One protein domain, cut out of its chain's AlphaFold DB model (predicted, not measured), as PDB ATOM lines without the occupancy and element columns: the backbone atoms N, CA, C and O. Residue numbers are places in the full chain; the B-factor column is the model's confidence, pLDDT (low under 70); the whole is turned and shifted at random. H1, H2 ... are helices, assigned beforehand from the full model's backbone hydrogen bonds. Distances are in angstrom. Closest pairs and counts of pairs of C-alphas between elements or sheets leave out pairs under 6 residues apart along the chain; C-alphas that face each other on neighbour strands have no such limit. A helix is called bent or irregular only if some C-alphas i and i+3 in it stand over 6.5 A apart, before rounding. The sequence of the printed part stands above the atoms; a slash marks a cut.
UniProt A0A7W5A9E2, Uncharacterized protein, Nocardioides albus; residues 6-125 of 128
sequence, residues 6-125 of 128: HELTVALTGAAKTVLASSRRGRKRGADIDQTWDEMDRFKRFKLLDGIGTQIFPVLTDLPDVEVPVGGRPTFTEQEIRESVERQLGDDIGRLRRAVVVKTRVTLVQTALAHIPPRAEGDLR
ATOM      1  N   HIS A   6      54.052  49.182  -6.859       92.75
ATOM      2  CA  HIS A   6      53.530  47.947  -6.292       92.75
ATOM      3  C   HIS A   6      52.284  47.467  -7.050       92.75
ATOM      4  O   HIS A   6      52.234  46.311  -7.480       92.75
ATOM      5  N   GLU A   7      51.317  48.356  -7.291       94.38
ATOM      6  CA  GLU A   7      50.095  48.044  -8.039       94.38
ATOM      7  C   GLU A   7      50.409  47.582  -9.470       94.38
ATOM      8  O   GLU A   7      49.856  46.578  -9.927       94.38
ATOM      9  N   LEU A   8      51.348  48.242 -10.159       94.75
ATOM     10  CA  LEU A   8      51.808  47.849 -11.496       94.75
ATOM     11  C   LEU A   8      52.458  46.457 -11.499       94.75
ATOM     12  O   LEU A   8      52.193  45.644 -12.392       94.75
ATOM     13  N   THR A   9      53.272  46.154 -10.488       95.56
ATOM     14  CA  THR A   9      53.926  44.847 -10.333       95.56
ATOM     15  C   THR A   9      52.910  43.729 -10.108       95.56
ATOM     16  O   THR A   9      53.006  42.658 -10.726       95.56
ATOM     17  N   VAL A  10      51.917  43.966  -9.248       96.38
ATOM     18  CA  VAL A  10      50.864  42.987  -8.963       96.38
ATOM     19  C   VAL A  10      49.960  42.794 -10.180       96.38
ATOM     20  O   VAL A  10      49.694  41.651 -10.558       96.38
ATOM     21  N   ALA A  11      49.570  43.881 -10.850       96.81
ATOM     22  CA  ALA A  11      48.765  43.839 -12.066       96.81
ATOM     23  C   ALA A  11      49.435  42.996 -13.161       96.81
ATOM     24  O   ALA A  11      48.817  42.087 -13.725       96.81
ATOM     25  N   LEU A  12      50.724  43.243 -13.427       97.69
ATOM     26  CA  LEU A  12      51.489  42.484 -14.415       97.69
ATOM     27  C   LEU A  12      51.601  41.003 -14.031       97.69
ATOM     28  O   LEU A  12      51.375  40.125 -14.867       97.69
ATOM     29  N   THR A  13      51.936  40.715 -12.773       97.31
ATOM     30  CA  THR A  13      52.108  39.336 -12.291       97.31
ATOM     31  C   THR A  13      50.802  38.547 -12.377       97.31
ATOM     32  O   THR A  13      50.789  37.419 -12.874       97.31
ATOM     33  N   GLY A  14      49.686  39.143 -11.955       97.06
ATOM     34  CA  GLY A  14      48.365  38.526 -12.030       97.06
ATOM     35  C   GLY A  14      47.900  38.280 -13.468       97.06
ATOM     36  O   GLY A  14      47.427  37.185 -13.803       97.06
ATOM     37  N   ALA A  15      48.114  39.250 -14.365       97.31
ATOM     38  CA  ALA A  15      47.854  39.074 -15.792       97.31
ATOM     39  C   ALA A  15      48.695  37.931 -16.384       97.31
ATOM     40  O   ALA A  15      48.166  37.072 -17.095       97.31
ATOM     41  N   ALA A  16      49.981  37.855 -16.035       96.88
ATOM     42  CA  ALA A  16      50.871  36.789 -16.482       96.88
ATOM     43  C   ALA A  16      50.426  35.402 -16.008       96.88
ATOM     44  O   ALA A  16      50.373  34.472 -16.817       96.88
ATOM     45  N   LYS A  17      50.023  35.264 -14.741       96.50
ATOM     46  CA  LYS A  17      49.442  34.019 -14.217       96.50
ATOM     47  C   LYS A  17      48.140  33.645 -14.931       96.50
ATOM     48  O   LYS A  17      47.941  32.481 -15.268       96.50
ATOM     49  N   THR A  18      47.295  34.620 -15.266       95.69
ATOM     50  CA  THR A  18      46.044  34.379 -16.013       95.69
ATOM     51  C   THR A  18      46.311  33.885 -17.443       95.69
ATOM     52  O   THR A  18      45.681  32.937 -17.927       95.69
ATOM     53  N   VAL A  19      47.304  34.468 -18.123       93.75
ATOM     54  CA  VAL A  19      47.758  34.003 -19.444       93.75
ATOM     55  C   VAL A  19      48.384  32.608 -19.348       93.75
ATOM     56  O   VAL A  19      48.099  31.740 -20.178       93.75
ATOM     57  N   LEU A  20      49.187  32.348 -18.312       94.31
ATOM     58  CA  LEU A  20      49.761  31.030 -18.041       94.31
ATOM     59  C   LEU A  20      48.670  29.974 -17.823       94.31
ATOM     60  O   LEU A  20      48.772  28.885 -18.394       94.31
ATOM     61  N   ALA A  21      47.609  30.300 -17.084       93.00
ATOM     62  CA  ALA A  21      46.456  29.427 -16.872       93.00
ATOM     63  C   ALA A  21      45.758  29.049 -18.188       93.00
ATOM     64  O   ALA A  21      45.385  27.896 -18.400       93.00
ATOM     65  N   SER A  22      45.670  29.998 -19.120       90.06
ATOM     66  CA  SER A  22      45.080  29.786 -20.450       90.06
ATOM     67  C   SER A  22      45.994  29.005 -21.411       90.06
ATOM     68  O   SER A  22      45.545  28.459 -22.428       90.06
ATOM     69  N   SER A  23      47.292  28.916 -21.103       88.50
ATOM     70  CA  SER A  23      48.271  28.189 -21.914       88.50
ATOM     71  C   SER A  23      48.019  26.675 -21.915       88.50
ATOM     72  O   SER A  23      47.312  26.127 -21.071       88.50
ATOM     73  N   ARG A  24      48.651  25.946 -22.845       84.38
ATOM     74  CA  ARG A  24      48.580  24.471 -22.881       84.38
ATOM     75  C   ARG A  24      48.997  23.830 -21.550       84.38
ATOM     76  O   ARG A  24      48.460  22.787 -21.194       84.38
ATOM     77  N   ARG A  25      49.959  24.433 -20.846       79.62
ATOM     78  CA  ARG A  25      50.459  23.932 -19.562       79.62
ATOM     79  C   ARG A  25      49.441  24.152 -18.445       79.62
ATOM     80  O   ARG A  25      49.177  23.214 -17.704       79.62
ATOM     81  N   GLY A  26      48.841  25.340 -18.390       80.19
ATOM     82  CA  GLY A  26      47.821  25.689 -17.398       80.19
ATOM     83  C   GLY A  26      46.488  24.967 -17.601       80.19
ATOM     84  O   GLY A  26      45.826  24.615 -16.636       80.19
ATOM     85  N   ARG A  27      46.125  24.633 -18.846       87.31
ATOM     86  CA  ARG A  27      44.902  23.865 -19.152       87.31
ATOM     87  C   ARG A  27      45.002  22.362 -18.859       87.31
ATOM     88  O   ARG A  27      44.042  21.631 -19.102       87.31
ATOM     89  N   LYS A  28      46.148  21.863 -18.380       86.56
ATOM     90  CA  LYS A  28      46.280  20.457 -17.973       86.56
ATOM     91  C   LYS A  28      45.441  20.225 -16.711       86.56
ATOM     92  O   LYS A  28      45.505  21.005 -15.768       86.56
ATOM     93  N   ARG A  29      44.659  19.139 -16.678       79.31
ATOM     94  CA  ARG A  29      43.812  18.792 -15.524       79.31
ATOM     95  C   ARG A  29      44.654  18.722 -14.242       79.31
ATOM     96  O   ARG A  29      45.636  17.984 -14.211       79.31
ATOM     97  N   GLY A  30      44.238  19.468 -13.217       80.56
ATOM     98  CA  GLY A  30      44.910  19.529 -11.914       80.56
ATOM     99  C   GLY A  30      46.145  20.432 -11.862       80.56
ATOM    100  O   GLY A  30      46.916  20.313 -10.919       80.56
ATOM    101  N   ALA A  31      46.373  21.294 -12.860       86.12
ATOM    102  CA  ALA A  31      47.454  22.271 -12.795       86.12
ATOM    103  C   ALA A  31      47.148  23.348 -11.742       86.12
ATOM    104  O   ALA A  31      46.175  24.090 -11.875       86.12
ATOM    105  N   ASP A  32      48.007  23.445 -10.731       93.06
ATOM    106  CA  ASP A  32      48.076  24.597  -9.838       93.06
ATOM    107  C   ASP A  32      48.921  25.682 -10.519       93.06
ATOM    108  O   ASP A  32      50.079  25.457 -10.887       93.06
ATOM    109  N   ILE A  33      48.318  26.845 -10.767       93.38
ATOM    110  CA  ILE A  33      48.956  27.937 -11.506       93.38
ATOM    111  C   ILE A  33      49.996  28.654 -10.659       93.38
ATOM    112  O   ILE A  33      51.002  29.085 -11.219       93.38
ATOM    113  N   ASP A  34      49.795  28.744  -9.346       93.44
ATOM    114  CA  ASP A  34      50.763  29.359  -8.445       93.44
ATOM    115  C   ASP A  34      51.992  28.465  -8.319       93.44
ATOM    116  O   ASP A  34      53.105  28.926  -8.571       93.44
ATOM    117  N   GLN A  35      51.791  27.160  -8.121       94.00
ATOM    118  CA  GLN A  35      52.892  26.198  -8.162       94.00
ATOM    119  C   GLN A  35      53.603  26.212  -9.524       94.00
ATOM    120  O   GLN A  35      54.828  26.300  -9.597       94.00
ATOM    121  N   THR A  36      52.844  26.164 -10.627       93.12
ATOM    122  CA  THR A  36      53.429  26.181 -11.976       93.12
ATOM    123  C   THR A  36      54.238  27.452 -12.199       93.12
ATOM    124  O   THR A  36      55.306  27.386 -12.805       93.12
ATOM    125  N   TRP A  37      53.726  28.598 -11.748       94.31
ATOM    126  CA  TRP A  37      54.407  29.882 -11.819       94.31
ATOM    127  C   TRP A  37      55.714  29.849 -11.042       94.31
ATOM    128  O   TRP A  37      56.738  30.226 -11.610       94.31
ATOM    129  N   ASP A  38      55.700  29.367  -9.801       94.00
ATOM    130  CA  ASP A  38      56.862  29.314  -8.910       94.00
ATOM    131  C   ASP A  38      57.956  28.377  -9.435       94.00
ATOM    132  O   ASP A  38      59.138  28.726  -9.394       94.00
ATOM    133  N   GLU A  39      57.563  27.263 -10.053       93.69
ATOM    134  CA  GLU A  39      58.454  26.300 -10.711       93.69
ATOM    135  C   GLU A  39      58.981  26.775 -12.081       93.69
ATOM    136  O   GLU A  39      59.842  26.123 -12.685       93.69
ATOM    137  N   MET A  40      58.480  27.891 -12.630       93.12
ATOM    138  CA  MET A  40      59.020  28.431 -13.879       93.12
ATOM    139  C   MET A  40      60.462  28.894 -13.699       93.12
ATOM    140  O   MET A  40      60.786  29.701 -12.830       93.12
ATOM    141  N   ASP A  41      61.299  28.473 -14.643       95.00
ATOM    142  CA  ASP A  41      62.617  29.056 -14.835       95.00
ATOM    143  C   ASP A  41      62.540  30.592 -14.969       95.00
ATOM    144  O   ASP A  41      61.632  31.143 -15.607       95.00
ATOM    145  N   ARG A  42      63.536  31.275 -14.392       95.38
ATOM    146  CA  ARG A  42      63.599  32.738 -14.310       95.38
ATOM    147  C   ARG A  42      63.528  33.389 -15.688       95.38
ATOM    148  O   ARG A  42      62.820  34.382 -15.846       95.38
ATOM    149  N   PHE A  43      64.214  32.836 -16.688       95.88
ATOM    150  CA  PHE A  43      64.206  33.395 -18.040       95.88
ATOM    151  C   PHE A  43      62.834  33.241 -18.705       95.88
ATOM    152  O   PHE A  43      62.339  34.180 -19.330       95.88
ATOM    153  N   LYS A  44      62.168  32.093 -18.521       94.50
ATOM    154  CA  LYS A  44      60.797  31.888 -19.024       94.50
ATOM    155  C   LYS A  44      59.804  32.847 -18.374       94.50
ATOM    156  O   LYS A  44      58.957  33.404 -19.072       94.50
ATOM    157  N   ARG A  45      59.914  33.049 -17.057       96.25
ATOM    158  CA  ARG A  45      59.073  34.000 -16.318       96.25
ATOM    159  C   ARG A  45      59.305  35.425 -16.818       96.25
ATOM    160  O   ARG A  45      58.339  36.112 -17.128       96.25
ATOM    161  N   PHE A  46      60.567  35.820 -16.992       96.44
ATOM    162  CA  PHE A  46      60.933  37.114 -17.568       96.44
ATOM    163  C   PHE A  46      60.328  37.315 -18.960       96.44
ATOM    164  O   PHE A  46      59.676  38.323 -19.186       96.44
ATOM    165  N   LYS A  47      60.461  36.350 -19.880       96.88
ATOM    166  CA  LYS A  47      59.895  36.472 -21.235       96.88
ATOM    167  C   LYS A  47      58.376  36.625 -21.248       96.88
ATOM    168  O   LYS A  47      57.850  37.353 -22.085       96.88
ATOM    169  N   LEU A  48      57.677  35.948 -20.337       96.00
ATOM    170  CA  LEU A  48      56.231  36.096 -20.202       96.00
ATOM    171  C   LEU A  48      55.856  37.485 -19.663       96.00
ATOM    172  O   LEU A  48      54.978  38.134 -20.225       96.00
ATOM    173  N   LEU A  49      56.542  37.942 -18.613       97.62
ATOM    174  CA  LEU A  49      56.347  39.271 -18.028       97.62
ATOM    175  C   LEU A  49      56.655  40.384 -19.038       97.62
ATOM    176  O   LEU A  49      55.839  41.274 -19.215       97.62
ATOM    177  N   ASP A  50      57.777  40.300 -19.748       97.19
ATOM    178  CA  ASP A  50      58.205  41.256 -20.776       97.19
ATOM    179  C   ASP A  50      57.192  41.340 -21.934       97.19
ATOM    180  O   ASP A  50      56.710  42.415 -22.300       97.19
ATOM    181  N   GLY A  51      56.757  40.187 -22.455       96.50
ATOM    182  CA  GLY A  51      55.775  40.133 -23.539       96.50
ATOM    183  C   GLY A  51      54.391  40.680 -23.166       96.50
ATOM    184  O   GLY A  51      53.680  41.187 -24.032       96.50
ATOM    185  N   ILE A  52      53.991  40.589 -21.895       96.62
ATOM    186  CA  ILE A  52      52.732  41.168 -21.403       96.62
ATOM    187  C   ILE A  52      52.922  42.647 -21.054       96.62
ATOM    188  O   ILE A  52      52.105  43.474 -21.452       96.62
ATOM    189  N   GLY A  53      54.011  42.990 -20.365       96.62
ATOM    190  CA  GLY A  53      54.340  44.346 -19.930       96.62
ATOM    191  C   GLY A  53      54.413  45.330 -21.093       96.62
ATOM    192  O   GLY A  53      53.811  46.398 -21.025       96.62
ATOM    193  N   THR A  54      55.026  44.928 -22.210       95.62
ATOM    194  CA  THR A  54      55.069  45.720 -23.457       95.62
ATOM    195  C   THR A  54      53.688  46.047 -24.036       95.62
ATOM    196  O   THR A  54      53.555  46.995 -24.805       95.62
ATOM    197  N   GLN A  55      52.650  45.284 -23.683       94.38
ATOM    198  CA  GLN A  55      51.282  45.506 -24.151       94.38
ATOM    199  C   GLN A  55      50.430  46.293 -23.158       94.38
ATOM    200  O   GLN A  55      49.559  47.042 -23.596       94.38
ATOM    201  N   ILE A  56      50.637  46.104 -21.850       95.81
ATOM    202  CA  ILE A  56      49.762  46.690 -20.825       95.81
ATOM    203  C   ILE A  56      50.317  47.970 -20.210       95.81
ATOM    204  O   ILE A  56      49.528  48.857 -19.908       95.81
ATOM    205  N   PHE A  57      51.637  48.113 -20.040       95.50
ATOM    206  CA  PHE A  57      52.189  49.282 -19.350       95.50
ATOM    207  C   PHE A  57      51.914  50.601 -20.069       95.50
ATOM    208  O   PHE A  57      51.444  51.506 -19.385       95.50
ATOM    209  N   PRO A  58      52.076  50.716 -21.406       94.88
ATOM    210  CA  PRO A  58      51.737  51.955 -22.107       94.88
ATOM    211  C   PRO A  58      50.283  52.387 -21.894       94.88
ATOM    212  O   PRO A  58      50.000  53.578 -21.846       94.88
ATOM    213  N   VAL A  59      49.371  51.420 -21.736       96.06
ATOM    214  CA  VAL A  59      47.951  51.676 -21.462       96.06
ATOM    215  C   VAL A  59      47.762  52.097 -20.007       96.06
ATOM    216  O   VAL A  59      47.180  53.139 -19.742       96.06
ATOM    217  N   LEU A  60      48.289  51.326 -19.050       94.56
ATOM    218  CA  LEU A  60      48.138  51.596 -17.616       94.56
ATOM    219  C   LEU A  60      48.697  52.965 -17.203       94.56
ATOM    220  O   LEU A  60      48.150  53.591 -16.302       94.56
ATOM    221  N   THR A  61      49.758  53.438 -17.862       92.25
ATOM    222  CA  THR A  61      50.349  54.762 -17.607       92.25
ATOM    223  C   THR A  61      49.638  55.915 -18.317       92.25
ATOM    224  O   THR A  61      49.901  57.068 -17.991       92.25
ATOM    225  N   ASP A  62      48.788  55.614 -19.299       94.50
ATOM    226  CA  ASP A  62      48.007  56.583 -20.086       94.50
ATOM    227  C   ASP A  62      46.546  56.692 -19.604       94.50
ATOM    228  O   ASP A  62      45.787  57.543 -20.072       94.50
ATOM    229  N   LEU A  63      46.135  55.842 -18.656       94.44
ATOM    230  CA  LEU A  63      44.848  55.958 -17.976       94.44
ATOM    231  C   LEU A  63      44.764  57.263 -17.162       94.44
ATOM    232  O   LEU A  63      45.790  57.771 -16.701       94.44
ATOM    233  N   PRO A  64      43.550  57.811 -16.971       92.25
ATOM    234  CA  PRO A  64      43.370  59.044 -16.218       92.25
ATOM    235  C   PRO A  64      43.827  58.890 -14.766       92.25
ATOM    236  O   PRO A  64      43.685  57.835 -14.150       92.25
ATOM    237  N   ASP A  65      44.333  59.978 -14.193       89.94
ATOM    238  CA  ASP A  65      44.670  60.011 -12.777       89.94
ATOM    239  C   ASP A  65      43.394  59.885 -11.932       89.94
ATOM    240  O   ASP A  65      42.497  60.723 -12.012       89.94
ATOM    241  N   VAL A  66      43.339  58.877 -11.060       88.00
ATOM    242  CA  VAL A  66      42.218  58.648 -10.134       88.00
ATOM    243  C   VAL A  66      42.696  58.767  -8.694       88.00
ATOM    244  O   VAL A  66      43.789  58.324  -8.341       88.00
ATOM    245  N   GLU A  67      41.937  59.445  -7.844       86.19
ATOM    246  CA  GLU A  67      42.222  59.444  -6.412       86.19
ATOM    247  C   GLU A  67      41.712  58.134  -5.812       86.19
ATOM    248  O   GLU A  67      40.529  57.814  -5.915       86.19
ATOM    249  N   VAL A  68      42.616  57.353  -5.221       90.06
ATOM    250  CA  VAL A  68      42.271  56.079  -4.586       90.06
ATOM    251  C   VAL A  68      42.657  56.174  -3.114       90.06
ATOM    252  O   VAL A  68      43.853  56.282  -2.817       90.06
ATOM    253  N   PRO A  69      41.679  56.154  -2.191       89.25
ATOM    254  CA  PRO A  69      41.964  56.161  -0.764       89.25
ATOM    255  C   PRO A  69      42.595  54.833  -0.329       89.25
ATOM    256  O   PRO A  69      42.468  53.812  -1.009       89.25
ATOM    257  N   VAL A  70      43.228  54.825   0.846       91.62
ATOM    258  CA  VAL A  70      43.659  53.581   1.506       91.62
ATOM    259  C   VAL A  70      42.461  52.639   1.655       91.62
ATOM    260  O   VAL A  70      41.369  53.060   2.035       91.62
ATOM    261  N   GLY A  71      42.655  51.364   1.323       93.81
ATOM    262  CA  GLY A  71      41.599  50.350   1.292       93.81
ATOM    263  C   GLY A  71      40.684  50.419   0.061       93.81
ATOM    264  O   GLY A  71      39.855  49.528  -0.126       93.81
ATOM    265  N   GLY A  72      40.835  51.432  -0.796       92.69
ATOM    266  CA  GLY A  72      40.161  51.532  -2.087       92.69
ATOM    267  C   GLY A  72      40.877  50.747  -3.186       92.69
ATOM    268  O   GLY A  72      41.999  50.280  -3.009       92.69
ATOM    269  N   ARG A  73      40.230  50.615  -4.347       93.00
ATOM    270  CA  ARG A  73      40.844  50.074  -5.570       93.00
ATOM    271  C   ARG A  73      40.708  51.082  -6.707       93.00
ATOM    272  O   ARG A  73      39.665  51.733  -6.786       93.00
ATOM    273  N   PRO A  74      41.707  51.196  -7.596       92.19
ATOM    274  CA  PRO A  74      41.556  51.978  -8.812       92.19
ATOM    275  C   PRO A  74      40.469  51.355  -9.695       92.19
ATOM    276  O   PRO A  74      40.453  50.144  -9.925       92.19
ATOM    277  N   THR A  75      39.563  52.187 -10.200       91.50
ATOM    278  CA  THR A  75      38.487  51.765 -11.099       91.50
ATOM    279  C   THR A  75      38.514  52.603 -12.359       91.50
ATOM    280  O   THR A  75      38.531  53.828 -12.280       91.50
ATOM    281  N   PHE A  76      38.459  51.929 -13.503       95.00
ATOM    282  CA  PHE A  76      38.416  52.546 -14.820       95.00
ATOM    283  C   PHE A  76      37.262  51.940 -15.604       95.00
ATOM    284  O   PHE A  76      36.988  50.738 -15.516       95.00
ATOM    285  N   THR A  77      36.581  52.767 -16.376       96.62
ATOM    286  CA  THR A  77      35.553  52.322 -17.307       96.62
ATOM    287  C   THR A  77      36.188  51.553 -18.466       96.62
ATOM    288  O   THR A  77      37.341  51.765 -18.845       96.62
ATOM    289  N   GLU A  78      35.418  50.663 -19.095       97.00
ATOM    290  CA  GLU A  78      35.887  49.980 -20.306       97.00
ATOM    291  C   GLU A  78      36.204  50.975 -21.434       97.00
ATOM    292  O   GLU A  78      37.109  50.731 -22.232       97.00
ATOM    293  N   GLN A  79      35.480  52.096 -21.494       97.19
ATOM    294  CA  GLN A  79      35.685  53.121 -22.508       97.19
ATOM    295  C   GLN A  79      37.044  53.813 -22.348       97.19
ATOM    296  O   GLN A  79      37.781  53.890 -23.326       97.19
ATOM    297  N   GLU A  80      37.429  54.209 -21.132       97.38
ATOM    298  CA  GLU A  80      38.754  54.795 -20.858       97.38
ATOM    299  C   GLU A  80      39.886  53.832 -21.240       97.38
ATOM    300  O   GLU A  80      40.858  54.223 -21.891       97.38
ATOM    301  N   ILE A  81      39.735  52.546 -20.901       97.75
ATOM    302  CA  ILE A  81      40.706  51.505 -21.265       97.75
ATOM    303  C   ILE A  81      40.779  51.349 -22.786       97.75
ATOM    304  O   ILE A  81      41.871  51.271 -23.350       97.75
ATOM    305  N   ARG A  82      39.629  51.298 -23.468       97.62
ATOM    306  CA  ARG A  82      39.561  51.168 -24.928       97.62
ATOM    307  C   ARG A  82      40.231  52.347 -25.618       97.62
ATOM    308  O   ARG A  82      41.059  52.117 -26.491       97.62
ATOM    309  N   GLU A  83      39.910  53.571 -25.221       96.69
ATOM    310  CA  GLU A  83      40.489  54.777 -25.813       96.69
ATOM    311  C   GLU A  83      42.007  54.816 -25.634       96.69
ATOM    312  O   GLU A  83      42.729  55.097 -26.589       96.69
ATOM    313  N   SER A  84      42.504  54.457 -24.447       96.75
ATOM    314  CA  SER A  84      43.943  54.353 -24.205       96.75
ATOM    315  C   SER A  84      44.598  53.286 -25.088       96.75
ATOM    316  O   SER A  84      45.590  53.553 -25.764       96.75
ATOM    317  N   VAL A  85      43.999  52.094 -25.196       96.75
ATOM    318  CA  VAL A  85      44.475  51.039 -26.109       96.75
ATOM    319  C   VAL A  85      44.514  51.523 -27.558       96.75
ATOM    320  O   VAL A  85      45.464  51.220 -28.279       96.75
ATOM    321  N   GLU A  86      43.491  52.247 -27.999       95.38
ATOM    322  CA  GLU A  86      43.386  52.752 -29.362       95.38
ATOM    323  C   GLU A  86      44.417  53.835 -29.676       95.38
ATOM    324  O   GLU A  86      44.961  53.804 -30.777       95.38
ATOM    325  N   ARG A  87      44.747  54.716 -28.720       93.50
ATOM    326  CA  ARG A  87      45.840  55.699 -28.856       93.50
ATOM    327  C   ARG A  87      47.205  55.041 -29.055       93.50
ATOM    328  O   ARG A  87      48.049  55.577 -29.765       93.50
ATOM    329  N   GLN A  88      47.417  53.871 -28.452       91.19
ATOM    330  CA  GLN A  88      48.667  53.108 -28.565       91.19
ATOM    331  C   GLN A  88      48.753  52.264 -29.848       91.19
ATOM    332  O   GLN A  88      49.771  51.614 -30.105       91.19
ATOM    333  N   LEU A  89      47.680  52.193 -30.639       89.31
ATOM    334  CA  LEU A  89      47.665  51.481 -31.910       89.31
ATOM    335  C   LEU A  89      47.832  52.477 -33.053       89.31
ATOM    336  O   LEU A  89      46.965  53.311 -33.276       89.31
ATOM    337  N   GLY A  90      48.920  52.337 -33.810       80.12
ATOM    338  CA  GLY A  90      49.068  53.031 -35.086       80.12
ATOM    339  C   GLY A  90      48.043  52.562 -36.125       80.12
ATOM    340  O   GLY A  90      47.433  51.493 -35.998       80.12
ATOM    341  N   ASP A  91      47.899  53.346 -37.190       80.38
ATOM    342  CA  ASP A  91      46.920  53.113 -38.261       80.38
ATOM    343  C   ASP A  91      47.359  52.049 -39.289       80.38
ATOM    344  O   ASP A  91      46.624  51.719 -40.219       80.38
ATOM    345  N   ASP A  92      48.529  51.439 -39.088       84.12
ATOM    346  CA  ASP A  92      49.187  50.549 -40.056       84.12
ATOM    347  C   ASP A  92      48.581  49.134 -40.135       84.12
ATOM    348  O   ASP A  92      49.040  48.281 -40.901       84.12
ATOM    349  N   ILE A  93      47.550  48.836 -39.336       86.06
ATOM    350  CA  ILE A  93      46.885  47.528 -39.313       86.06
ATOM    351  C   ILE A  93      45.454  47.608 -39.850       86.06
ATOM    352  O   ILE A  93      44.645  48.432 -39.435       86.06
ATOM    353  N   GLY A  94      45.099  46.683 -40.747       91.50
ATOM    354  CA  GLY A  94      43.755  46.620 -41.328       91.50
ATOM    355  C   GLY A  94      42.638  46.521 -40.275       91.50
ATOM    356  O   GLY A  94      42.807  45.901 -39.222       91.50
ATOM    357  N   ARG A  95      41.463  47.085 -40.590       91.19
ATOM    358  CA  ARG A  95      40.325  47.288 -39.664       91.19
ATOM    359  C   ARG A  95      39.958  46.059 -38.822       91.19
ATOM    360  O   ARG A  95      39.762  46.181 -37.616       91.19
ATOM    361  N   LEU A  96      39.885  44.874 -39.437       93.62
ATOM    362  CA  LEU A  96      39.542  43.636 -38.724       93.62
ATOM    363  C   LEU A  96      40.610  43.260 -37.689       93.62
ATOM    364  O   LEU A  96      40.289  42.965 -36.539       93.62
ATOM    365  N   ARG A  97      41.887  43.307 -38.085       93.00
ATOM    366  CA  ARG A  97      43.011  43.019 -37.187       93.00
ATOM    367  C   ARG A  97      43.045  44.023 -36.040       93.00
ATOM    368  O   ARG A  97      43.221  43.613 -34.897       93.00
ATOM    369  N   ARG A  98      42.802  45.304 -36.330       94.38
ATOM    370  CA  ARG A  98      42.694  46.356 -35.315       94.38
ATOM    371  C   ARG A  98      41.631  46.025 -34.273       94.38
ATOM    372  O   ARG A  98      41.943  46.005 -33.089       94.38
ATOM    373  N   ALA A  99      40.415  45.682 -34.697       94.94
ATOM    374  CA  ALA A  99      39.323  45.351 -33.781       94.94
ATOM    375  C   ALA A  99      39.667  44.178 -32.839       94.94
ATOM    376  O   ALA A  99      39.388  44.236 -31.640       94.94
ATOM    377  N   VAL A 100      40.324  43.132 -33.357       96.44
ATOM    378  CA  VAL A 100      40.768  41.980 -32.550       96.44
ATOM    379  C   VAL A 100      41.853  42.376 -31.548       96.44
ATOM    380  O   VAL A 100      41.790  41.967 -30.386       96.44
ATOM    381  N   VAL A 101      42.831  43.178 -31.980       95.06
ATOM    382  CA  VAL A 101      43.918  43.650 -31.110       95.06
ATOM    383  C   VAL A 101      43.364  44.527 -29.992       95.06
ATOM    384  O   VAL A 101      43.696  44.283 -28.834       95.06
ATOM    385  N   VAL A 102      42.470  45.471 -30.311       96.69
ATOM    386  CA  VAL A 102      41.800  46.318 -29.313       96.69
ATOM    387  C   VAL A 102      41.076  45.452 -28.290       96.69
ATOM    388  O   VAL A 102      41.357  45.549 -27.101       96.69
ATOM    389  N   LYS A 103      40.204  44.538 -28.737       97.38
ATOM    390  CA  LYS A 103      39.431  43.676 -27.831       97.38
ATOM    391  C   LYS A 103      40.329  42.843 -26.911       97.38
ATOM    392  O   LYS A 103      40.075  42.754 -25.711       97.38
ATOM    393  N   THR A 104      41.381  42.246 -27.471       96.06
ATOM    394  CA  THR A 104      42.329  41.419 -26.711       96.06
ATOM    395  C   THR A 104      43.080  42.246 -25.673       96.06
ATOM    396  O   THR A 104      43.152  41.844 -24.515       96.06
ATOM    397  N   ARG A 105      43.602  43.419 -26.057       97.00
ATOM    398  CA  ARG A 105      44.342  44.299 -25.142       97.00
ATOM    399  C   ARG A 105      43.452  44.869 -24.044       97.00
ATOM    400  O   ARG A 105      43.863  44.834 -22.892       97.00
ATOM    401  N   VAL A 106      42.229  45.296 -24.363       98.06
ATOM    402  CA  VAL A 106      41.246  45.743 -23.356       98.06
ATOM    403  C   VAL A 106      41.004  44.640 -22.324       98.06
ATOM    404  O   VAL A 106      41.123  44.885 -21.129       98.06
ATOM    405  N   THR A 107      40.766  43.406 -22.780       97.69
ATOM    406  CA  THR A 107      40.550  42.256 -21.883       97.69
ATOM    407  C   THR A 107      41.778  41.984 -21.007       97.69
ATOM    408  O   THR A 107      41.649  41.707 -19.813       97.69
ATOM    409  N   LEU A 108      42.982  42.071 -21.579       97.31
ATOM    410  CA  LEU A 108      44.234  41.858 -20.853       97.31
ATOM    411  C   LEU A 108      44.471  42.941 -19.788       97.31
ATOM    412  O   LEU A 108      44.876  42.616 -18.676       97.31
ATOM    413  N   VAL A 109      44.175  44.203 -20.099       97.88
ATOM    414  CA  VAL A 109      44.289  45.325 -19.155       97.88
ATOM    415  C   VAL A 109      43.251  45.209 -18.041       97.88
ATOM    416  O   VAL A 109      43.609  45.327 -16.875       97.88
ATOM    417  N   GLN A 110      41.996  44.886 -18.361       97.88
ATOM    418  CA  GLN A 110      40.966  44.611 -17.350       97.88
ATOM    419  C   GLN A 110      41.371  43.454 -16.430       97.88
ATOM    420  O   GLN A 110      41.203  43.538 -15.216       97.88
ATOM    421  N   THR A 111      41.959  42.398 -16.999       97.62
ATOM    422  CA  THR A 111      42.505  41.280 -16.223       97.62
ATOM    423  C   THR A 111      43.606  41.760 -15.281       97.62
ATOM    424  O   THR A 111      43.583  41.417 -14.106       97.62
ATOM    425  N   ALA A 112      44.551  42.570 -15.767       97.50
ATOM    426  CA  ALA A 112      45.628  43.122 -14.949       97.50
ATOM    427  C   ALA A 112      45.083  43.976 -13.788       97.50
ATOM    428  O   ALA A 112      45.457  43.760 -12.638       97.50
ATOM    429  N   LEU A 113      44.143  44.882 -14.073       96.75
ATOM    430  CA  LEU A 113      43.503  45.747 -13.077       96.75
ATOM    431  C   LEU A 113      42.742  44.949 -12.006       96.75
ATOM    432  O   LEU A 113      42.785  45.305 -10.833       96.75
ATOM    433  N   ALA A 114      42.096  43.840 -12.377       96.94
ATOM    434  CA  ALA A 114      41.360  42.994 -11.434       96.94
ATOM    435  C   ALA A 114      42.255  42.337 -10.365       96.94
ATOM    436  O   ALA A 114      41.773  41.997  -9.283       96.94
ATOM    437  N   HIS A 115      43.553  42.175 -10.648       97.00
ATOM    438  CA  HIS A 115      44.524  41.631  -9.696       97.00
ATOM    439  C   HIS A 115      45.063  42.669  -8.710       97.00
ATOM    440  O   HIS A 115      45.677  42.281  -7.720       97.00
ATOM    441  N   ILE A 116      44.820  43.965  -8.930       95.38
ATOM    442  CA  ILE A 116      45.286  45.017  -8.021       95.38
ATOM    443  C   ILE A 116      44.535  44.906  -6.685       95.38
ATOM    444  O   ILE A 116      43.301  45.011  -6.679       95.38
ATOM    445  N   PRO A 117      45.228  44.681  -5.552       93.94
ATOM    446  CA  PRO A 117      44.603  44.590  -4.239       93.94
ATOM    447  C   PRO A 117      44.111  45.969  -3.769       93.94
ATOM    448  O   PRO A 117      44.431  46.986  -4.380       93.94
ATOM    449  N   PRO A 118      43.321  46.037  -2.684       95.06
ATOM    450  CA  PRO A 118      43.034  47.309  -2.037       95.06
ATOM    451  C   PRO A 118      44.335  48.014  -1.642       95.06
ATOM    452  O   PRO A 118      45.237  47.371  -1.104       95.06
ATOM    453  N   ARG A 119      44.411  49.322  -1.894       92.19
ATOM    454  CA  ARG A 119      45.613  50.128  -1.676       92.19
ATOM    455  C   ARG A 119      46.032  50.100  -0.211       92.19
ATOM    456  O   ARG A 119      45.231  50.428   0.670       92.19
ATOM    457  N   ALA A 120      47.277  49.727   0.054       90.00
ATOM    458  CA  ALA A 120      47.824  49.711   1.400       90.00
ATOM    459  C   ALA A 120      48.370  51.095   1.778       90.00
ATOM    460  O   ALA A 120      48.778  51.880   0.926       90.00
ATOM    461  N   GLU A 121      48.464  51.390   3.077       84.38
ATOM    462  CA  GLU A 121      49.117  52.626   3.539       84.38
ATOM    463  C   GLU A 121      50.577  52.738   3.075       84.38
ATOM    464  O   GLU A 121      51.088  53.838   2.883       84.38
ATOM    465  N   GLY A 122      51.265  51.600   2.919       82.62
ATOM    466  CA  GLY A 122      52.646  51.549   2.437       82.62
ATOM    467  C   GLY A 122      52.809  52.056   1.004       82.62
ATOM    468  O   GLY A 122      53.863  52.598   0.684       82.62
ATOM    469  N   ASP A 123      51.761  51.958   0.185       81.75
ATOM    470  CA  ASP A 123      51.790  52.361  -1.222       81.75
ATOM    471  C   ASP A 123      51.791  53.888  -1.392       81.75
ATOM    472  O   ASP A 123      52.273  54.394  -2.398       81.75
ATOM    473  N   LEU A 124      51.290  54.634  -0.398       75.88
ATOM    474  CA  LEU A 124      51.261  56.103  -0.413       75.88
ATOM    475  C   LEU A 124      52.588  56.743   0.021       75.88
ATOM    476  O   LEU A 124      52.773  57.944  -0.143       75.88
ATOM    477  N   ARG A 125      53.507  55.969   0.615       60.75
ATOM    478  CA  ARG A 125      54.762  56.487   1.191       60.75
ATOM    479  C   ARG A 125      55.930  56.536   0.194       60.75
ATOM    480  O   ARG A 125      57.041  56.835   0.616       60.75
TER     481      ARG A 125
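What this domain is: This is residues 6 to 125 of the 128 residues of an uncharacterized protein of Nocardioides albus (UniProt A0A7W5A9E2). The long helix H5 is crossed near its last residues by H1 and by residues 55 to 60 of H3, and H1 and H3 also cross each other, making a core of three long helices packed crosswise, not side by side. H4 packs on H5 and meets H3 at residue 59, short H2 packs across the last residues of H1, and the long loop of residues 61 to 77 runs out toward the end of the domain where small H6 lies. The printed part has 120 residues with six named helices, H1 to H6 in chain order, and no named strand; the class is all helix. It is compact, with a radius of gyration of the C-alphas of 15.7 A and spans of 44 by 37 by 24 A.

Where its parts are: H5, residues 95 to 114, is the longest helix and measures 28.6 A from C-alpha 95 at (40.325, 47.288, -39.664) to C-alpha 114 at (41.360, 42.994, -11.434). H1, residues 6 to 22, measures 24.5 A and begins at C-alpha 6 at (53.530, 47.947, -6.292). H3, residues 42 to 60, measures 24.6 A; it has a kink of 43 degrees near residue 54 and is irregular, but only just, with C-alphas 55 and 58 6.8 A apart. H4 is residues 78 to 87, H2 residues 33 to 38 and H6 residues 121 to 125.

How they stand to each other: H5, with residues 108 to 114 alone, touches H1 at a steep tilt of 62 degrees, opposite ways; the closest C-alphas, of Ala 11 and Ala 112, are 4.3 A apart. H5 and H3 touch about perpendicular, at 75 degrees, closest at the C-alphas of Ile 56 and Val 109, 5.9 A. H4 touches H5 at a steep tilt of 54 degrees, opposite ways, with the closest C-alphas, of Arg 82 and Val 106, 5.9 A apart. H3, with residue 59 alone, only just touches H4, with 3 pairs of C-alphas within 8 A, the closest those of Val 59 and Ser 84 at 5.5 A. H1 touches H3 at a steep tilt of 64 degrees, opposite ways; the closest C-alphas, of Ala 16 and Leu 49, are 6.2 A apart. H1, with residues 17 to 21 alone, touches H2, closest at the C-alphas of Ala 21 and Ile 33, 6.1 A. H6 touches no helix; it is close to H1 but not clearly touching, with the C-alphas of His 6 and Asp 123, their closest, 6.9 A apart. In H1, H2, H4 and H5 every O i to N i+4 pair is within hydrogen-bond range; in H3 12 of 15 are, and in H6 0 of 1, beside 2 of 2 O i to N i+3 pairs.

The domain as a whole: The two C-alphas farthest apart, of Gly 94 and Glu 121, are 45.6 A apart. The printed part has no cut. The link from H3 to H4 is long, with 17 residues, and that from H2 to H3 is tight. Residues 38 to 44 stand free, of which 42 to 44 belong to H3. The mean pLDDT of the printed part is 92.8, and one residue, Arg 125, is under 70.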